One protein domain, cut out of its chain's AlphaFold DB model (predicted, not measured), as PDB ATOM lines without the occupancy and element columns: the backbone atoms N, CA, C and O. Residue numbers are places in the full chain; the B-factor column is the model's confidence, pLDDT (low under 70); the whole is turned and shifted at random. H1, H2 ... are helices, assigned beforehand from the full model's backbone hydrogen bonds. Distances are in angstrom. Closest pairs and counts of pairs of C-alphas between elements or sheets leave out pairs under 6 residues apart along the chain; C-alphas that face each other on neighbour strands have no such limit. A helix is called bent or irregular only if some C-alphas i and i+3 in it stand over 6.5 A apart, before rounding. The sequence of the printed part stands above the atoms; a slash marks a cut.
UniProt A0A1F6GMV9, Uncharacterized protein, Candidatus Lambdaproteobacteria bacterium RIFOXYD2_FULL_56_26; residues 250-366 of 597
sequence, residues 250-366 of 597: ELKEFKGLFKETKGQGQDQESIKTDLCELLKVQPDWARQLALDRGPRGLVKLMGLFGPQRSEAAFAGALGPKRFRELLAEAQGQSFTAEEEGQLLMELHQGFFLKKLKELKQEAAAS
ATOM      1  N   GLU A 250      48.406  34.960  -8.965       47.84
ATOM      2  CA  GLU A 250      47.120  35.281  -8.307       47.84
ATOM      3  C   GLU A 250      46.825  36.798  -8.290       47.84
ATOM      4  O   GLU A 250      45.704  37.253  -8.523       47.84
ATOM      5  N   LEU A 251      47.860  37.630  -8.129       50.88
ATOM      6  CA  LEU A 251      47.737  39.096  -8.153       50.88
ATOM      7  C   LEU A 251      47.483  39.668  -9.561       50.88
ATOM      8  O   LEU A 251      46.968  40.781  -9.688       50.88
ATOM      9  N   LYS A 252      47.825  38.933 -10.629       51.59
ATOM     10  CA  LYS A 252      47.453  39.293 -12.011       51.59
ATOM     11  C   LYS A 252      46.020  38.876 -12.336       51.59
ATOM     12  O   LYS A 252      45.333  39.637 -13.021       51.59
ATOM     13  N   GLU A 253      45.573  37.726 -11.838       54.25
ATOM     14  CA  GLU A 253      44.182  37.254 -11.955       54.25
ATOM     15  C   GLU A 253      43.201  38.191 -11.239       54.25
ATOM     16  O   GLU A 253      42.103  38.448 -11.732       54.25
ATOM     17  N   PHE A 254      43.665  38.848 -10.176       53.69
ATOM     18  CA  PHE A 254      42.967  39.926  -9.478       53.69
ATOM     19  C   PHE A 254      42.455  41.044 -10.406       53.69
ATOM     20  O   PHE A 254      41.362  41.574 -10.222       53.69
ATOM     21  N   LYS A 255      43.196  41.379 -11.473       53.94
ATOM     22  CA  LYS A 255      42.765  42.375 -12.472       53.94
ATOM     23  C   LYS A 255      41.606  41.874 -13.349       53.94
ATOM     24  O   LYS A 255      40.865  42.695 -13.890       53.94
ATOM     25  N   GLY A 256      41.481  40.556 -13.522       55.56
ATOM     26  CA  GLY A 256      40.358  39.901 -14.197       55.56
ATOM     27  C   GLY A 256      39.091  39.956 -13.347       55.56
ATOM     28  O   GLY A 256      38.058  40.400 -13.843       55.56
ATOM     29  N   LEU A 257      39.219  39.662 -12.047       53.19
ATOM     30  CA  LEU A 257      38.113  39.720 -11.085       53.19
ATOM     31  C   LEU A 257      37.449  41.104 -11.054       53.19
ATOM     32  O   LEU A 257      36.232  41.200 -11.136       53.19
ATOM     33  N   PHE A 258      38.210  42.202 -11.068       55.22
ATOM     34  CA  PHE A 258      37.626  43.555 -11.096       55.22
ATOM     35  C   PHE A 258      36.966  43.969 -12.421       55.22
ATOM     36  O   PHE A 258      36.199  44.932 -12.451       55.22
ATOM     37  N   LYS A 259      37.267  43.291 -13.536       56.72
ATOM     38  CA  LYS A 259      36.626  43.576 -14.829       56.72
ATOM     39  C   LYS A 259      35.258  42.909 -14.964       56.72
ATOM     40  O   LYS A 259      34.401  43.470 -15.641       56.72
ATOM     41  N   GLU A 260      35.060  41.757 -14.327       51.72
ATOM     42  CA  GLU A 260      33.803  40.996 -14.382       51.72
ATOM     43  C   GLU A 260      32.811  41.401 -13.278       51.72
ATOM     44  O   GLU A 260      31.601  41.305 -13.460       51.72
ATOM     45  N   THR A 261      33.294  41.963 -12.167       51.22
ATOM     46  CA  THR A 261      32.514  42.204 -10.936       51.22
ATOM     47  C   THR A 261      31.740  43.521 -10.879       51.22
ATOM     48  O   THR A 261      31.478  44.047  -9.799       51.22
ATOM     49  N   LYS A 262      31.256  44.045 -12.010       52.19
ATOM     50  CA  LYS A 262      30.394  45.248 -12.031       52.19
ATOM     51  C   LYS A 262      29.038  45.103 -11.288       52.19
ATOM     52  O   LYS A 262      28.185  45.971 -11.446       52.19
ATOM     53  N   GLY A 263      28.814  44.069 -10.464       51.47
ATOM     54  CA  GLY A 263      27.554  43.928  -9.726       51.47
ATOM     55  C   GLY A 263      27.429  42.870  -8.622       51.47
ATOM     56  O   GLY A 263      26.292  42.587  -8.257       51.47
ATOM     57  N   GLN A 264      28.496  42.274  -8.066       59.69
ATOM     58  CA  GLN A 264      28.338  41.254  -7.006       59.69
ATOM     59  C   GLN A 264      29.176  41.560  -5.753       59.69
ATOM     60  O   GLN A 264      30.399  41.493  -5.762       59.69
ATOM     61  N   GLY A 265      28.495  41.879  -4.642       66.69
ATOM     62  CA  GLY A 265      29.130  42.206  -3.355       66.69
ATOM     63  C   GLY A 265      29.862  41.035  -2.683       66.69
ATOM     64  O   GLY A 265      30.687  41.253  -1.803       66.69
ATOM     65  N   GLN A 266      29.610  39.793  -3.112       68.88
ATOM     66  CA  GLN A 266      30.280  38.612  -2.559       68.88
ATOM     67  C   GLN A 266      31.771  38.556  -2.944       68.88
ATOM     68  O   GLN A 266      32.593  38.141  -2.128       68.88
ATOM     69  N   ASP A 267      32.128  39.059  -4.128       79.81
ATOM     70  CA  ASP A 267      33.513  39.079  -4.619       79.81
ATOM     71  C   ASP A 267      34.332  40.229  -4.016       79.81
ATOM     72  O   ASP A 267      35.547  40.143  -3.875       79.81
ATOM     73  N   GLN A 268      33.681  41.314  -3.592       85.00
ATOM     74  CA  GLN A 268      34.366  42.411  -2.901       85.00
ATOM     75  C   GLN A 268      34.834  41.990  -1.501       85.00
ATOM     76  O   GLN A 268      35.879  42.435  -1.024       85.00
ATOM     77  N   GLU A 269      34.091  41.096  -0.850       88.81
ATOM     78  CA  GLU A 269      34.373  40.641   0.509       88.81
ATOM     79  C   GLU A 269      35.544  39.644   0.573       88.81
ATOM     80  O   GLU A 269      36.346  39.685   1.518       88.81
ATOM     81  N   SER A 270      35.694  38.790  -0.447       86.94
ATOM     82  CA  SER A 270      36.891  37.953  -0.617       86.94
ATOM     83  C   SER A 270      38.116  38.827  -0.870       86.94
ATOM     84  O   SER A 270      39.093  38.728  -0.133       86.94
ATOM     85  N   ILE A 271      38.011  39.799  -1.781       87.31
ATOM     86  CA  ILE A 271      39.091  40.744  -2.082       87.31
ATOM     87  C   ILE A 271      39.539  41.522  -0.834       87.31
ATOM     88  O   ILE A 271      40.736  41.634  -0.565       87.31
ATOM     89  N   LYS A 272      38.599  42.045  -0.033       92.81
ATOM     90  CA  LYS A 272      38.909  42.714   1.246       92.81
ATOM     91  C   LYS A 272      39.690  41.798   2.190       92.81
ATOM     92  O   LYS A 272      40.596  42.256   2.884       92.81
ATOM     93  N   THR A 273      39.326  40.517   2.225       91.38
ATOM     94  CA  THR A 273      39.974  39.514   3.076       91.38
ATOM     95  C   THR A 273      41.403  39.242   2.607       91.38
ATOM     96  O   THR A 273      42.322  39.310   3.423       91.38
ATOM     97  N   ASP A 274      41.608  39.045   1.305       89.62
ATOM     98  CA  ASP A 274      42.922  38.744   0.727       89.62
ATOM     99  C   ASP A 274      43.897  39.918   0.883       89.62
ATOM    100  O   ASP A 274      45.038  39.742   1.317       89.62
ATOM    101  N   LEU A 275      43.437  41.146   0.614       91.19
ATOM    102  CA  LEU A 275      44.258  42.346   0.804       91.19
ATOM    103  C   LEU A 275      44.620  42.562   2.280       91.19
ATOM    104  O   LEU A 275      45.725  43.012   2.584       91.19
ATOM    105  N   CYS A 276      43.718  42.227   3.206       92.12
ATOM    106  CA  CYS A 276      43.985  42.316   4.637       92.12
ATOM    107  C   CYS A 276      45.014  41.275   5.104       92.12
ATOM    108  O   CYS A 276      45.914  41.617   5.873       92.12
ATOM    109  N   GLU A 277      44.906  40.020   4.659       90.38
ATOM    110  CA  GLU A 277      45.892  38.983   4.990       90.38
ATOM    111  C   GLU A 277      47.270  39.334   4.412       90.38
ATOM    112  O   GLU A 277      48.277  39.201   5.107       90.38
ATOM    113  N   LEU A 278      47.329  39.904   3.204       90.56
ATOM    114  CA  LEU A 278      48.578  40.390   2.616       90.56
ATOM    115  C   LEU A 278      49.239  41.489   3.467       90.56
ATOM    116  O   LEU A 278      50.438  41.423   3.735       90.56
ATOM    117  N   LEU A 279      48.470  42.479   3.938       93.50
ATOM    118  CA  LEU A 279      48.985  43.550   4.808       93.50
ATOM    119  C   LEU A 279      49.419  43.043   6.186       93.50
ATOM    120  O   LEU A 279      50.380  43.554   6.757       93.50
ATOM    121  N   LYS A 280      48.736  42.028   6.713       91.69
ATOM    122  CA  LYS A 280      49.084  41.375   7.978       91.69
ATOM    123  C   LYS A 280      50.398  40.596   7.880       91.69
ATOM    124  O   LYS A 280      51.176  40.610   8.830       91.69
ATOM    125  N   VAL A 281      50.655  39.935   6.748       90.50
ATOM    126  CA  VAL A 281      51.923  39.228   6.489       90.50
ATOM    127  C   VAL A 281      53.067  40.209   6.199       90.50
ATOM    128  O   VAL A 281      54.212  39.921   6.536       90.50
ATOM    129  N   GLN A 282      52.769  41.379   5.622       93.31
ATOM    130  CA  GLN A 282      53.746  42.409   5.247       93.31
ATOM    131  C   GLN A 282      53.561  43.700   6.077       93.31
ATOM    132  O   GLN A 282      53.045  44.703   5.568       93.31
ATOM    133  N   PRO A 283      53.996  43.734   7.353       91.12
ATOM    134  CA  PRO A 283      53.754  44.873   8.245       91.12
ATOM    135  C   PRO A 283      54.401  46.183   7.762       91.12
ATOM    136  O   PRO A 283      53.864  47.266   8.011       91.12
ATOM    137  N   ASP A 284      55.511  46.108   7.021       93.50
ATOM    138  CA  ASP A 284      56.156  47.283   6.423       93.50
ATOM    139  C   ASP A 284      55.288  47.924   5.334       93.50
ATOM    140  O   ASP A 284      55.239  49.150   5.211       93.50
ATOM    141  N   TRP A 285      54.530  47.115   4.589       94.69
ATOM    142  CA  TRP A 285      53.574  47.614   3.605       94.69
ATOM    143  C   TRP A 285      52.392  48.291   4.285       94.69
ATOM    144  O   TRP A 285      52.006  49.380   3.869       94.69
ATOM    145  N   ALA A 286      51.861  47.709   5.362       94.31
ATOM    146  CA  ALA A 286      50.810  48.343   6.155       94.31
ATOM    147  C   ALA A 286      51.271  49.692   6.730       94.31
ATOM    148  O   ALA A 286      50.536  50.682   6.675       94.31
ATOM    149  N   ARG A 287      52.514  49.760   7.222       95.06
ATOM    150  CA  ARG A 287      53.122  50.996   7.724       95.06
ATOM    151  C   ARG A 287      53.301  52.041   6.631       95.06
ATOM    152  O   ARG A 287      52.960  53.200   6.850       95.06
ATOM    153  N   GLN A 288      53.807  51.652   5.465       94.38
ATOM    154  CA  GLN A 288      53.977  52.579   4.354       94.38
ATOM    155  C   GLN A 288      52.630  53.064   3.810       94.38
ATOM    156  O   GLN A 288      52.453  54.260   3.615       94.38
ATOM    157  N   LEU A 289      51.652  52.172   3.650       95.00
ATOM    158  CA  LEU A 289      50.301  52.529   3.219       95.00
ATOM    159  C   LEU A 289      49.654  53.541   4.178       95.00
ATOM    160  O   LEU A 289      49.031  54.508   3.738       95.00
ATOM    161  N   ALA A 290      49.844  53.350   5.486       93.94
ATOM    162  CA  ALA A 290      49.383  54.273   6.517       93.94
ATOM    163  C   ALA A 290      50.064  55.653   6.462       93.94
ATOM    164  O   ALA A 290      49.445  56.657   6.826       93.94
ATOM    165  N   LEU A 291      51.326  55.718   6.029       93.31
ATOM    166  CA  LEU A 291      52.050  56.975   5.831       93.31
ATOM    167  C   LEU A 291      51.605  57.678   4.541       93.31
ATOM    168  O   LEU A 291      51.272  58.861   4.588       93.31
ATOM    169  N   ASP A 292      51.523  56.944   3.431       92.81
ATOM    170  CA  ASP A 292      51.236  57.480   2.096       92.81
ATOM    171  C   ASP A 292      49.809  58.047   1.983       92.81
ATOM    172  O   ASP A 292      49.585  59.064   1.328       92.81
ATOM    173  N   ARG A 293      48.821  57.412   2.630       90.44
ATOM    174  CA  ARG A 293      47.404  57.824   2.556       90.44
ATOM    175  C   ARG A 293      47.024  58.940   3.531       90.44
ATOM    176  O   ARG A 293      45.954  59.540   3.387       90.44
ATOM    177  N   GLY A 294      47.864  59.210   4.532       92.44
ATOM    178  CA  GLY A 294      47.537  60.110   5.636       92.44
ATOM    179  C   GLY A 294      46.318  59.651   6.462       92.44
ATOM    180  O   GLY A 294      45.733  58.599   6.202       92.44
ATOM    181  N   PRO A 295      45.897  60.429   7.476       94.25
ATOM    182  CA  PRO A 295      44.839  60.018   8.401       94.25
ATOM    183  C   PRO A 295      43.481  59.834   7.706       94.25
ATOM    184  O   PRO A 295      42.861  58.793   7.863       94.25
ATOM    185  N   ARG A 296      43.048  60.780   6.861       93.69
ATOM    186  CA  ARG A 296      41.731  60.712   6.197       93.69
ATOM    187  C   ARG A 296      41.601  59.538   5.226       93.69
ATOM    188  O   ARG A 296      40.556  58.895   5.182       93.69
ATOM    189  N   GLY A 297      42.640  59.267   4.433       93.50
ATOM    190  CA  GLY A 297      42.636  58.138   3.501       93.50
ATOM    191  C   GLY A 297      42.656  56.799   4.235       93.50
ATOM    192  O   GLY A 297      41.975  55.859   3.836       93.50
ATOM    193  N   LEU A 298      43.383  56.739   5.349       95.44
ATOM    194  CA  LEU A 298      43.464  55.555   6.188       95.44
ATOM    195  C   LEU A 298      42.149  55.261   6.922       95.44
ATOM    196  O   LEU A 298      41.755  54.104   6.978       95.44
ATOM    197  N   VAL A 299      41.427  56.279   7.403       96.94
ATOM    198  CA  VAL A 299      40.083  56.105   7.987       96.94
ATOM    199  C   VAL A 299      39.126  55.484   6.967       96.94
ATOM    200  O   VAL A 299      38.435  54.525   7.298       96.94
ATOM    201  N   LYS A 300      39.142  55.957   5.710       95.94
ATOM    202  CA  LYS A 300      38.329  55.360   4.632       95.94
ATOM    203  C   LYS A 300      38.647  53.892   4.402       95.94
ATOM    204  O   LYS A 300      37.754  53.062   4.278       95.94
ATOM    205  N   LEU A 301      39.932  53.571   4.386       95.19
ATOM    206  CA  LEU A 301      40.413  52.220   4.152       95.19
ATOM    207  C   LEU A 301      40.126  51.284   5.341       95.19
ATOM    208  O   LEU A 301      39.782  50.122   5.144       95.19
ATOM    209  N   MET A 302      40.190  51.798   6.571       96.44
ATOM    210  CA  MET A 302      39.787  51.058   7.767       96.44
ATOM    211  C   MET A 302      38.269  50.832   7.819       96.44
ATOM    212  O   MET A 302      37.816  49.761   8.222       96.44
ATOM    213  N   GLY A 303      37.479  51.811   7.367       95.94
ATOM    214  CA  GLY A 303      36.030  51.671   7.223       95.94
ATOM    215  C   GLY A 303      35.681  50.587   6.203       95.94
ATOM    216  O   GLY A 303      34.879  49.707   6.492       95.94
ATOM    217  N   LEU A 304      36.378  50.585   5.062       95.69
ATOM    218  CA  LEU A 304      36.217  49.600   3.991       95.69
ATOM    219  C   LEU A 304      36.496  48.160   4.449       95.69
ATOM    220  O   LEU A 304      35.781  47.237   4.063       95.69
ATOM    221  N   PHE A 305      37.542  47.942   5.250       95.06
ATOM    222  CA  PHE A 305      37.876  46.603   5.746       95.06
ATOM    223  C   PHE A 305      37.026  46.161   6.940       95.06
ATOM    224  O   PHE A 305      36.894  44.958   7.188       95.06
ATOM    225  N   GLY A 306      36.460  47.113   7.678       95.69
ATOM    226  CA  GLY A 306      35.797  46.866   8.948       95.69
ATOM    227  C   GLY A 306      36.790  46.690  10.107       95.69
ATOM    228  O   GLY A 306      38.011  46.615   9.915       95.69
ATOM    229  N   PRO A 307      36.288  46.629  11.352       95.25
ATOM    230  CA  PRO A 307      37.125  46.813  12.529       95.25
ATOM    231  C   PRO A 307      38.088  45.659  12.803       95.25
ATOM    232  O   PRO A 307      39.257  45.898  13.086       95.25
ATOM    233  N   GLN A 308      37.624  44.415  12.657       95.00
ATOM    234  CA  GLN A 308      38.439  43.225  12.931       95.00
ATOM    235  C   GLN A 308      39.611  43.097  11.947       95.00
ATOM    236  O   GLN A 308      40.744  42.839  12.347       95.00
ATOM    237  N   ARG A 309      39.349  43.323  10.654       95.31
ATOM    238  CA  ARG A 309      40.378  43.286   9.606       95.31
ATOM    239  C   ARG A 309      41.358  44.449   9.749       95.31
ATOM    240  O   ARG A 309      42.567  44.257   9.681       95.31
ATOM    241  N   SER A 310      40.852  45.647  10.040       96.31
ATOM    242  CA  SER A 310      41.699  46.818  10.275       96.31
ATOM    243  C   SER A 310      42.632  46.642  11.469       96.31
ATOM    244  O   SER A 310      43.784  47.065  11.405       96.31
ATOM    245  N   GLU A 311      42.165  46.001  12.543       96.12
ATOM    246  CA  GLU A 311      43.006  45.661  13.692       96.12
ATOM    247  C   GLU A 311      44.131  44.708  13.297       96.12
ATOM    248  O   GLU A 311      45.296  44.992  13.576       96.12
ATOM    249  N   ALA A 312      43.809  43.643  12.565       94.44
ATOM    250  CA  ALA A 312      44.802  42.688  12.093       94.44
ATOM    251  C   ALA A 312      45.850  43.320  11.153       94.44
ATOM    252  O   ALA A 312      47.030  42.989  11.255       94.44
ATOM    253  N   ALA A 313      45.438  44.231  10.267       95.12
ATOM    254  CA  ALA A 313      46.326  44.855   9.286       95.12
ATOM    255  C   ALA A 313      47.151  46.027   9.851       95.12
ATOM    256  O   ALA A 313      48.323  46.171   9.507       95.12
ATOM    257  N   PHE A 314      46.571  46.884  10.701       96.62
ATOM    258  CA  PHE A 314      47.168  48.187  11.034       96.62
ATOM    259  C   PHE A 314      47.533  48.398  12.505       96.62
ATOM    260  O   PHE A 314      48.283  49.337  12.795       96.62
ATOM    261  N   ALA A 315      47.066  47.564  13.443       93.69
ATOM    262  CA  ALA A 315      47.331  47.791  14.870       93.69
ATOM    263  C   ALA A 315      48.837  47.804  15.189       93.69
ATOM    264  O   ALA A 315      49.306  48.661  15.943       93.69
ATOM    265  N   GLY A 316      49.606  46.911  14.555       92.31
ATOM    266  CA  GLY A 316      51.065  46.861  14.692       92.31
ATOM    267  C   GLY A 316      51.791  48.063  14.071       92.31
ATOM    268  O   GLY A 316      52.847  48.456  14.560       92.31
ATOM    269  N   ALA A 317      51.217  48.684  13.034       92.38
ATOM    270  CA  ALA A 317      51.855  49.757  12.272       92.38
ATOM    271  C   ALA A 317      51.621  51.166  12.853       92.38
ATOM    272  O   ALA A 317      52.481  52.038  12.729       92.38
ATOM    273  N   LEU A 318      50.458  51.410  13.470       90.88
ATOM    274  CA  LEU A 318      50.018  52.748  13.902       90.88
ATOM    275  C   LEU A 318      50.226  53.034  15.393       90.88
ATOM    276  O   LEU A 318      50.182  54.195  15.807       90.88
ATOM    277  N   GLY A 319      50.442  51.993  16.201       92.62
ATOM    278  CA  GLY A 319      50.440  52.080  17.659       92.62
ATOM    279  C   GLY A 319      49.021  52.202  18.249       92.62
ATOM    280  O   GLY A 319      48.094  52.681  17.592       92.62
ATOM    281  N   PRO A 320      48.818  51.799  19.517       93.50
ATOM    282  CA  PRO A 320      47.484  51.529  20.061       93.50
ATOM    283  C   PRO A 320      46.597  52.772  20.212       93.50
ATOM    284  O   PRO A 320      45.383  52.666  20.067       93.50
ATOM    285  N   LYS A 321      47.172  53.948  20.506       96.38
ATOM    286  CA  LYS A 321      46.402  55.197  20.666       96.38
ATOM    287  C   LYS A 321      45.857  55.692  19.325       96.38
ATOM    288  O   LYS A 321      44.647  55.776  19.150       96.38
ATOM    289  N   ARG A 322      46.754  55.912  18.359       95.25
ATOM    290  CA  ARG A 322      46.412  56.395  17.015       95.25
ATOM    291  C   ARG A 322      45.501  55.420  16.269       95.25
ATOM    292  O   ARG A 322      44.585  55.855  15.583       95.25
ATOM    293  N   PHE A 323      45.717  54.110  16.426       96.50
ATOM    294  CA  PHE A 323      44.832  53.099  15.849       96.50
ATOM    295  C   PHE A 323      43.392  53.231  16.365       96.50
ATOM    296  O   PHE A 323      42.465  53.257  15.562       96.50
ATOM    297  N   ARG A 324      43.193  53.366  17.686       96.00
ATOM    298  CA  ARG A 324      41.853  53.501  18.283       96.00
ATOM    299  C   ARG A 324      41.131  54.769  17.828       96.00
ATOM    300  O   ARG A 324      39.939  54.701  17.558       96.00
ATOM    301  N   GLU A 325      41.845  55.890  17.727       96.31
ATOM    302  CA  GLU A 325      41.286  57.163  17.243       96.31
ATOM    303  C   GLU A 325      40.777  57.039  15.802       96.31
ATOM    304  O   GLU A 325      39.620  57.346  15.524       96.31
ATOM    305  N   LEU A 326      41.607  56.504  14.899       96.19
ATOM    306  CA  LEU A 326      41.238  56.331  13.490       96.19
ATOM    307  C   LEU A 326      40.153  55.265  13.301       96.19
ATOM    308  O   LEU A 326      39.293  55.410  12.437       96.19
ATOM    309  N   LEU A 327      40.162  54.206  14.116       96.50
ATOM    310  CA  LEU A 327      39.138  53.167  14.076       96.50
ATOM    311  C   LEU A 327      37.767  53.701  14.504       96.50
ATOM    312  O   LEU A 327      36.764  53.347  13.890       96.50
ATOM    313  N   ALA A 328      37.722  54.552  15.531       95.50
ATOM    314  CA  ALA A 328      36.484  55.184  15.975       95.50
ATOM    315  C   ALA A 328      35.887  56.080  14.878       95.50
ATOM    316  O   ALA A 328      34.682  56.044  14.647       95.50
ATOM    317  N   GLU A 329      36.728  56.826  14.154       94.81
ATOM    318  CA  GLU A 329      36.293  57.632  13.006       94.81
ATOM    319  C   GLU A 329      35.837  56.753  11.824       94.81
ATOM    320  O   GLU A 329      34.870  57.074  11.133       94.81
ATOM    321  N   ALA A 330      36.493  55.609  11.618       94.50
ATOM    322  CA  ALA A 330      36.202  54.685  10.524       94.50
ATOM    323  C   ALA A 330      34.870  53.941  10.691       94.50
ATOM    324  O   ALA A 330      34.196  53.671   9.702       94.50
ATOM    325  N   GLN A 331      34.462  53.636  11.929       90.94
ATOM    326  CA  GLN A 331      33.186  52.962  12.222       90.94
ATOM    327  C   GLN A 331      31.954  53.778  11.806       90.94
ATOM    328  O   GLN A 331      30.883  53.205  11.621       90.94
ATOM    329  N   GLY A 332      32.094  55.097  11.652       85.94
ATOM    330  CA  GLY A 332      31.033  55.971  11.152       85.94
ATOM    331  C   GLY A 332      30.918  56.016   9.627       85.94
ATOM    332  O   GLY A 332      30.037  56.704   9.119       85.94
ATOM    333  N   GLN A 333      31.802  55.334   8.892       90.31
ATOM    334  CA  GLN A 333      31.785  55.340   7.432       90.31
ATOM    335  C   GLN A 333      30.996  54.155   6.886       90.31
ATOM    336  O   GLN A 333      31.239  53.005   7.244       90.31
ATOM    337  N   SER A 334      30.068  54.447   5.984       88.50
ATOM    338  CA  SER A 334      29.402  53.464   5.141       88.50
ATOM    339  C   SER A 334      29.752  53.750   3.687       88.50
ATOM    340  O   SER A 334      29.894  54.905   3.287       88.50
ATOM    341  N   PHE A 335      29.910  52.687   2.907       90.75
ATOM    342  CA  PHE A 335      30.226  52.769   1.491       90.75
ATOM    343  C   PHE A 335      29.157  52.033   0.699       90.75
ATOM    344  O   PHE A 335      28.672  50.973   1.098       90.75
ATOM    345  N   THR A 336      28.789  52.599  -0.438       90.94
ATOM    346  CA  THR A 336      28.032  51.872  -1.456       90.94
ATOM    347  C   THR A 336      28.941  50.849  -2.141       90.94
ATOM    348  O   THR A 336      30.153  51.039  -2.211       90.94
ATOM    349  N   ALA A 337      28.378  49.774  -2.705       85.19
ATOM    350  CA  ALA A 337      29.169  48.748  -3.401       85.19
ATOM    351  C   ALA A 337      30.035  49.320  -4.546       85.19
ATOM    352  O   ALA A 337      31.096  48.782  -4.866       85.19
ATOM    353  N   GLU A 338      29.604  50.424  -5.160       86.38
ATOM    354  CA  GLU A 338      30.382  51.121  -6.182       86.38
ATOM    355  C   GLU A 338      31.589  51.857  -5.580       86.38
ATOM    356  O   GLU A 338      32.706  51.713  -6.081       86.38
ATOM    357  N   GLU A 339      31.399  52.580  -4.474       89.50
ATOM    358  CA  GLU A 339      32.487  53.243  -3.743       89.50
ATOM    359  C   GLU A 339      33.490  52.233  -3.175       89.50
ATOM    360  O   GLU A 339      34.699  52.456  -3.252       89.50
ATOM    361  N   GLU A 340      33.012  51.096  -2.659       90.31
ATOM    362  CA  GLU A 340      33.874  50.004  -2.202       90.31
ATOM    363  C   GLU A 340      34.736  49.463  -3.343       90.31
ATOM    364  O   GLU A 340      35.956  49.351  -3.206       90.31
ATOM    365  N   GLY A 341      34.121  49.187  -4.497       86.38
ATOM    366  CA  GLY A 341      34.833  48.733  -5.688       86.38
ATOM    367  C   GLY A 341      35.894  49.736  -6.151       86.38
ATOM    368  O   GLY A 341      37.020  49.342  -6.461       86.38
ATOM    369  N   GLN A 342      35.574  51.032  -6.143       88.94
ATOM    370  CA  GLN A 342      36.517  52.095  -6.505       88.94
ATOM    371  C   GLN A 342      37.689  52.191  -5.522       88.94
ATOM    372  O   GLN A 342      38.839  52.266  -5.959       88.94
ATOM    373  N   LEU A 343      37.431  52.141  -4.212       91.00
ATOM    374  CA  LEU A 343      38.477  52.199  -3.186       91.00
ATOM    375  C   LEU A 343      39.396  50.976  -3.232       91.00
ATOM    376  O   LEU A 343      40.618  51.119  -3.143       91.00
ATOM    377  N   LEU A 344      38.835  49.777  -3.415       90.94
ATOM    378  CA  LEU A 344      39.620  48.553  -3.576       90.94
ATOM    379  C   LEU A 344      40.489  48.608  -4.838       90.94
ATOM    380  O   LEU A 344      41.660  48.222  -4.802       90.94
ATOM    381  N   MET A 345      39.955  49.148  -5.934       87.56
ATOM    382  CA  MET A 345      40.705  49.345  -7.173       87.56
ATOM    383  C   MET A 345      41.826  50.370  -7.029       87.56
ATOM    384  O   MET A 345      42.944  50.125  -7.485       87.56
ATOM    385  N   GLU A 346      41.559  51.497  -6.371       90.12
ATOM    386  CA  GLU A 346      42.566  52.517  -6.084       90.12
ATOM    387  C   GLU A 346      43.683  51.951  -5.196       90.12
ATOM    388  O   GLU A 346      44.863  52.221  -5.417       90.12
ATOM    389  N   LEU A 347      43.333  51.125  -4.207       90.81
ATOM    390  CA  LEU A 347      44.296  50.452  -3.345       90.81
ATOM    391  C   LEU A 347      45.153  49.445  -4.128       90.81
ATOM    392  O   LEU A 347      46.384  49.468  -4.036       90.81
ATOM    393  N   HIS A 348      44.522  48.594  -4.937       85.44
ATOM    394  CA  HIS A 348      45.220  47.604  -5.753       85.44
ATOM    395  C   HIS A 348      46.165  48.263  -6.768       85.44
ATOM    396  O   HIS A 348      47.351  47.930  -6.830       85.44
ATOM    397  N   GLN A 349      45.675  49.240  -7.536       85.31
ATOM    398  CA  GLN A 349      46.462  49.890  -8.585       85.31
ATOM    399  C   GLN A 349      47.483  50.889  -8.041       85.31
ATOM    400  O   GLN A 349      48.611  50.936  -8.535       85.31
ATOM    401  N   GLY A 350      47.094  51.685  -7.046       86.50
ATOM    402  CA  GLY A 350      47.908  52.777  -6.520       86.50
ATOM    403  C   GLY A 350      49.027  52.309  -5.596       86.50
ATOM    404  O   GLY A 350      50.100  52.911  -5.589       86.50
ATOM    405  N   PHE A 351      48.806  51.225  -4.846       91.06
ATOM    406  CA  PHE A 351      49.766  50.755  -3.851       91.06
ATOM    407  C   PHE A 351      50.356  49.387  -4.201       91.06
ATOM    408  O   PHE A 351      51.560  49.277  -4.432       91.06
ATOM    409  N   PHE A 352      49.525  48.346  -4.304       87.94
ATOM    410  CA  PHE A 352      50.028  46.975  -4.434       87.94
ATOM    411  C   PHE A 352      50.764  46.729  -5.755       87.94
ATOM    412  O   PHE A 352      51.868  46.187  -5.751       87.94
ATOM    413  N   LEU A 353      50.232  47.195  -6.890       85.38
ATOM    414  CA  LEU A 353      50.939  47.077  -8.172       85.38
ATOM    415  C   LEU A 353      52.261  47.856  -8.195       85.38
ATOM    416  O   LEU A 353      53.207  47.421  -8.854       85.38
ATOM    417  N   LYS A 354      52.344  48.991  -7.492       89.44
ATOM    418  CA  LYS A 354      53.588  49.756  -7.371       89.44
ATOM    419  C   LYS A 354      54.622  48.969  -6.563       89.44
ATOM    420  O   LYS A 354      55.735  48.773  -7.043       89.44
ATOM    421  N   LYS A 355      54.221  48.423  -5.414       88.75
ATOM    422  CA  LYS A 355      55.081  47.595  -4.557       88.75
ATOM    423  C   LYS A 355      55.600  46.344  -5.252       88.75
ATOM    424  O   LYS A 355      56.776  46.019  -5.148       88.75
ATOM    425  N   LEU A 356      54.756  45.691  -6.043       83.81
ATOM    426  CA  LEU A 356      55.169  44.542  -6.846       83.81
ATOM    427  C   LEU A 356      56.201  44.901  -7.916       83.81
ATOM    428  O   LEU A 356      57.074  44.091  -8.221       83.81
ATOM    429  N   LYS A 357      56.110  46.095  -8.515       86.69
ATOM    430  CA  LYS A 357      57.124  46.567  -9.467       86.69
ATOM    431  C   LYS A 357      58.450  46.852  -8.769       86.69
ATOM    432  O   LYS A 357      59.476  46.458  -9.308       86.69
ATOM    433  N   GLU A 358      58.415  47.479  -7.596       87.31
ATOM    434  CA  GLU A 358      59.604  47.741  -6.772       87.31
ATOM    435  C   GLU A 358      60.298  46.425  -6.389       87.31
ATOM    436  O   GLU A 358      61.468  46.251  -6.712       87.31
ATOM    437  N   LEU A 359      59.558  45.437  -5.868       83.12
ATOM    438  CA  LEU A 359      60.112  44.114  -5.545       83.12
ATOM    439  C   LEU A 359      60.732  43.408  -6.757       83.12
ATOM    440  O   LEU A 359      61.789  42.794  -6.653       83.12
ATOM    441  N   LYS A 360      60.099  43.497  -7.934       81.81
ATOM    442  CA  LYS A 360      60.657  42.915  -9.166       81.81
ATOM    443  C   LYS A 360      61.929  43.620  -9.618       81.81
ATOM    444  O   LYS A 360      62.813  42.967 -10.159       81.81
ATOM    445  N   GLN A 361      62.016  44.932  -9.419       83.69
ATOM    446  CA  GLN A 361      63.219  45.700  -9.723       83.69
ATOM    447  C   GLN A 361      64.340  45.396  -8.732       83.69
ATOM    448  O   GLN A 361      65.471  45.229  -9.165       83.69
ATOM    449  N   GLU A 362      64.038  45.253  -7.443       80.50
ATOM    450  CA  GLU A 362      65.004  44.832  -6.423       80.50
ATOM    451  C   GLU A 362      65.516  43.412  -6.686       80.50
ATOM    452  O   GLU A 362      66.724  43.173  -6.649       80.50
ATOM    453  N   ALA A 363      64.628  42.482  -7.053       77.44
ATOM    454  CA  ALA A 363      65.002  41.127  -7.451       77.44
ATOM    455  C   ALA A 363      65.871  41.120  -8.722       77.44
ATOM    456  O   ALA A 363      66.875  40.415  -8.776       77.44
ATOM    457  N   ALA A 364      65.533  41.941  -9.722       74.25
ATOM    458  CA  ALA A 364      66.321  42.074 -10.947       74.25
ATOM    459  C   ALA A 364      67.672  42.776 -10.717       74.25
ATOM    460  O   ALA A 364      68.661  42.404 -11.334       74.25
ATOM    461  N   ALA A 365      67.739  43.759  -9.816       69.75
ATOM    462  CA  ALA A 365      68.976  44.444  -9.438       69.75
ATOM    463  C   ALA A 365      69.894  43.563  -8.575       69.75
ATOM    464  O   ALA A 365      71.110  43.743  -8.582       69.75
ATOM    465  N   SER A 366      69.317  42.591  -7.865       61.75
ATOM    466  CA  SER A 366      70.053  41.577  -7.103       61.75
ATOM    467  C   SER A 366      70.563  40.425  -7.982       61.75
ATOM    468  O   SER A 366      71.365  39.613  -7.521       61.75
TER     469      SER A 366
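This is residues 250 to 366 of the 597 residues of an uncharacterized protein of Candidatus Lambdaproteobacteria bacterium RIFOXYD2_FULL_56_26 (UniProt A0A1F6GMV9). H2 runs through the middle of a flat body of helices: H5 and H4 pack on one side of it, H6 covers the far side of those two, and H3 crosses H5 near the end of H2. The first arm of H7, residues 337 to 350, also packs on H2, and H1 lies loosely near both of them, while residues 357 to 366, of which 357 to 365 belong to H7, stick out free. The printed part has 117 residues with seven named helices, H1 to H7 in order, and no named strand: the class is all helix. It is compact, with a radius of gyration of the C-alphas of 14.3 A and spans of 41 by 37 by 19 A.

H1, residues 250 to 260, is close to but not clearly touching H2, residues 265 to 281; the closest C-alphas, of Leu 257 and Asp 267, are 8.0 A apart. H2 is the hub, touching four other helices. H2 and H3, residues 283 to 292, only just touch, only at the corner by their link, with 3 pairs of C-alphas within 8 A, the closest being Leu 279 and Ala 286 at 5.3 A. H4, residues 294 to 305, touches H2 with residues 304 to 305 alone, at a steep tilt of 56 degrees, opposite ways; the closest C-alphas, of Lys 272 and Phe 305, are 6.0 A apart. H5, residues 307 to 318, touches H2 with residues 309 to 314 alone, at a shallow tilt of 28 degrees, the same way; the closest C-alphas, of Lys 280 and Ala 313, are 4.6 A apart. H5 touches H3 with residues 313 to 318 alone, about perpendicular at 85 degrees; the closest C-alphas are Arg 287 and Ala 317, 4.9 A apart. H6, residues 320 to 330, forms a helical hairpin with H5 and touches H4, where the closest C-alphas, of Gly 303 and Ala 330, are 4.5 A apart. H7, residues 337 to 365, was assigned as one helix by its hydrogen bonds but is bent, C-alphas 350 and 353 being 6.7 A apart; its arms H7a and H7b stand at a shallow tilt of 18 degrees. H7a touches H2, the closest C-alphas being Gly 265 and Ala 337 at 6.5 A, and H7b touches no helix. Every O i to N i+4 pair is within hydrogen-bond range in H3, H4, H6, H7a and H7b, against 4 of 7 in H1, 11 of 13 in H2 and 6 of 8 in H5.

H1 begins at C-alpha 250, (47.120, 35.281, -8.307). H2 is 25.0 A long from first to last C-alpha, H7a, residues 337 to 350, 19.4 A, and H7b, residues 353 to 365, 18.3 A, ending at C-alpha 365, (68.976, 44.444, -9.438). H5 is irregular, with C-alphas 313 and 316 7.5 A apart.

The two C-alphas farthest apart, of Gly 332 and Ser 366, are 45.4 A apart. The printed part has no cut and no long link. The mean pLDDT of the printed part is 85.4; residues 250 to 266 and 365 to 366 are under 70.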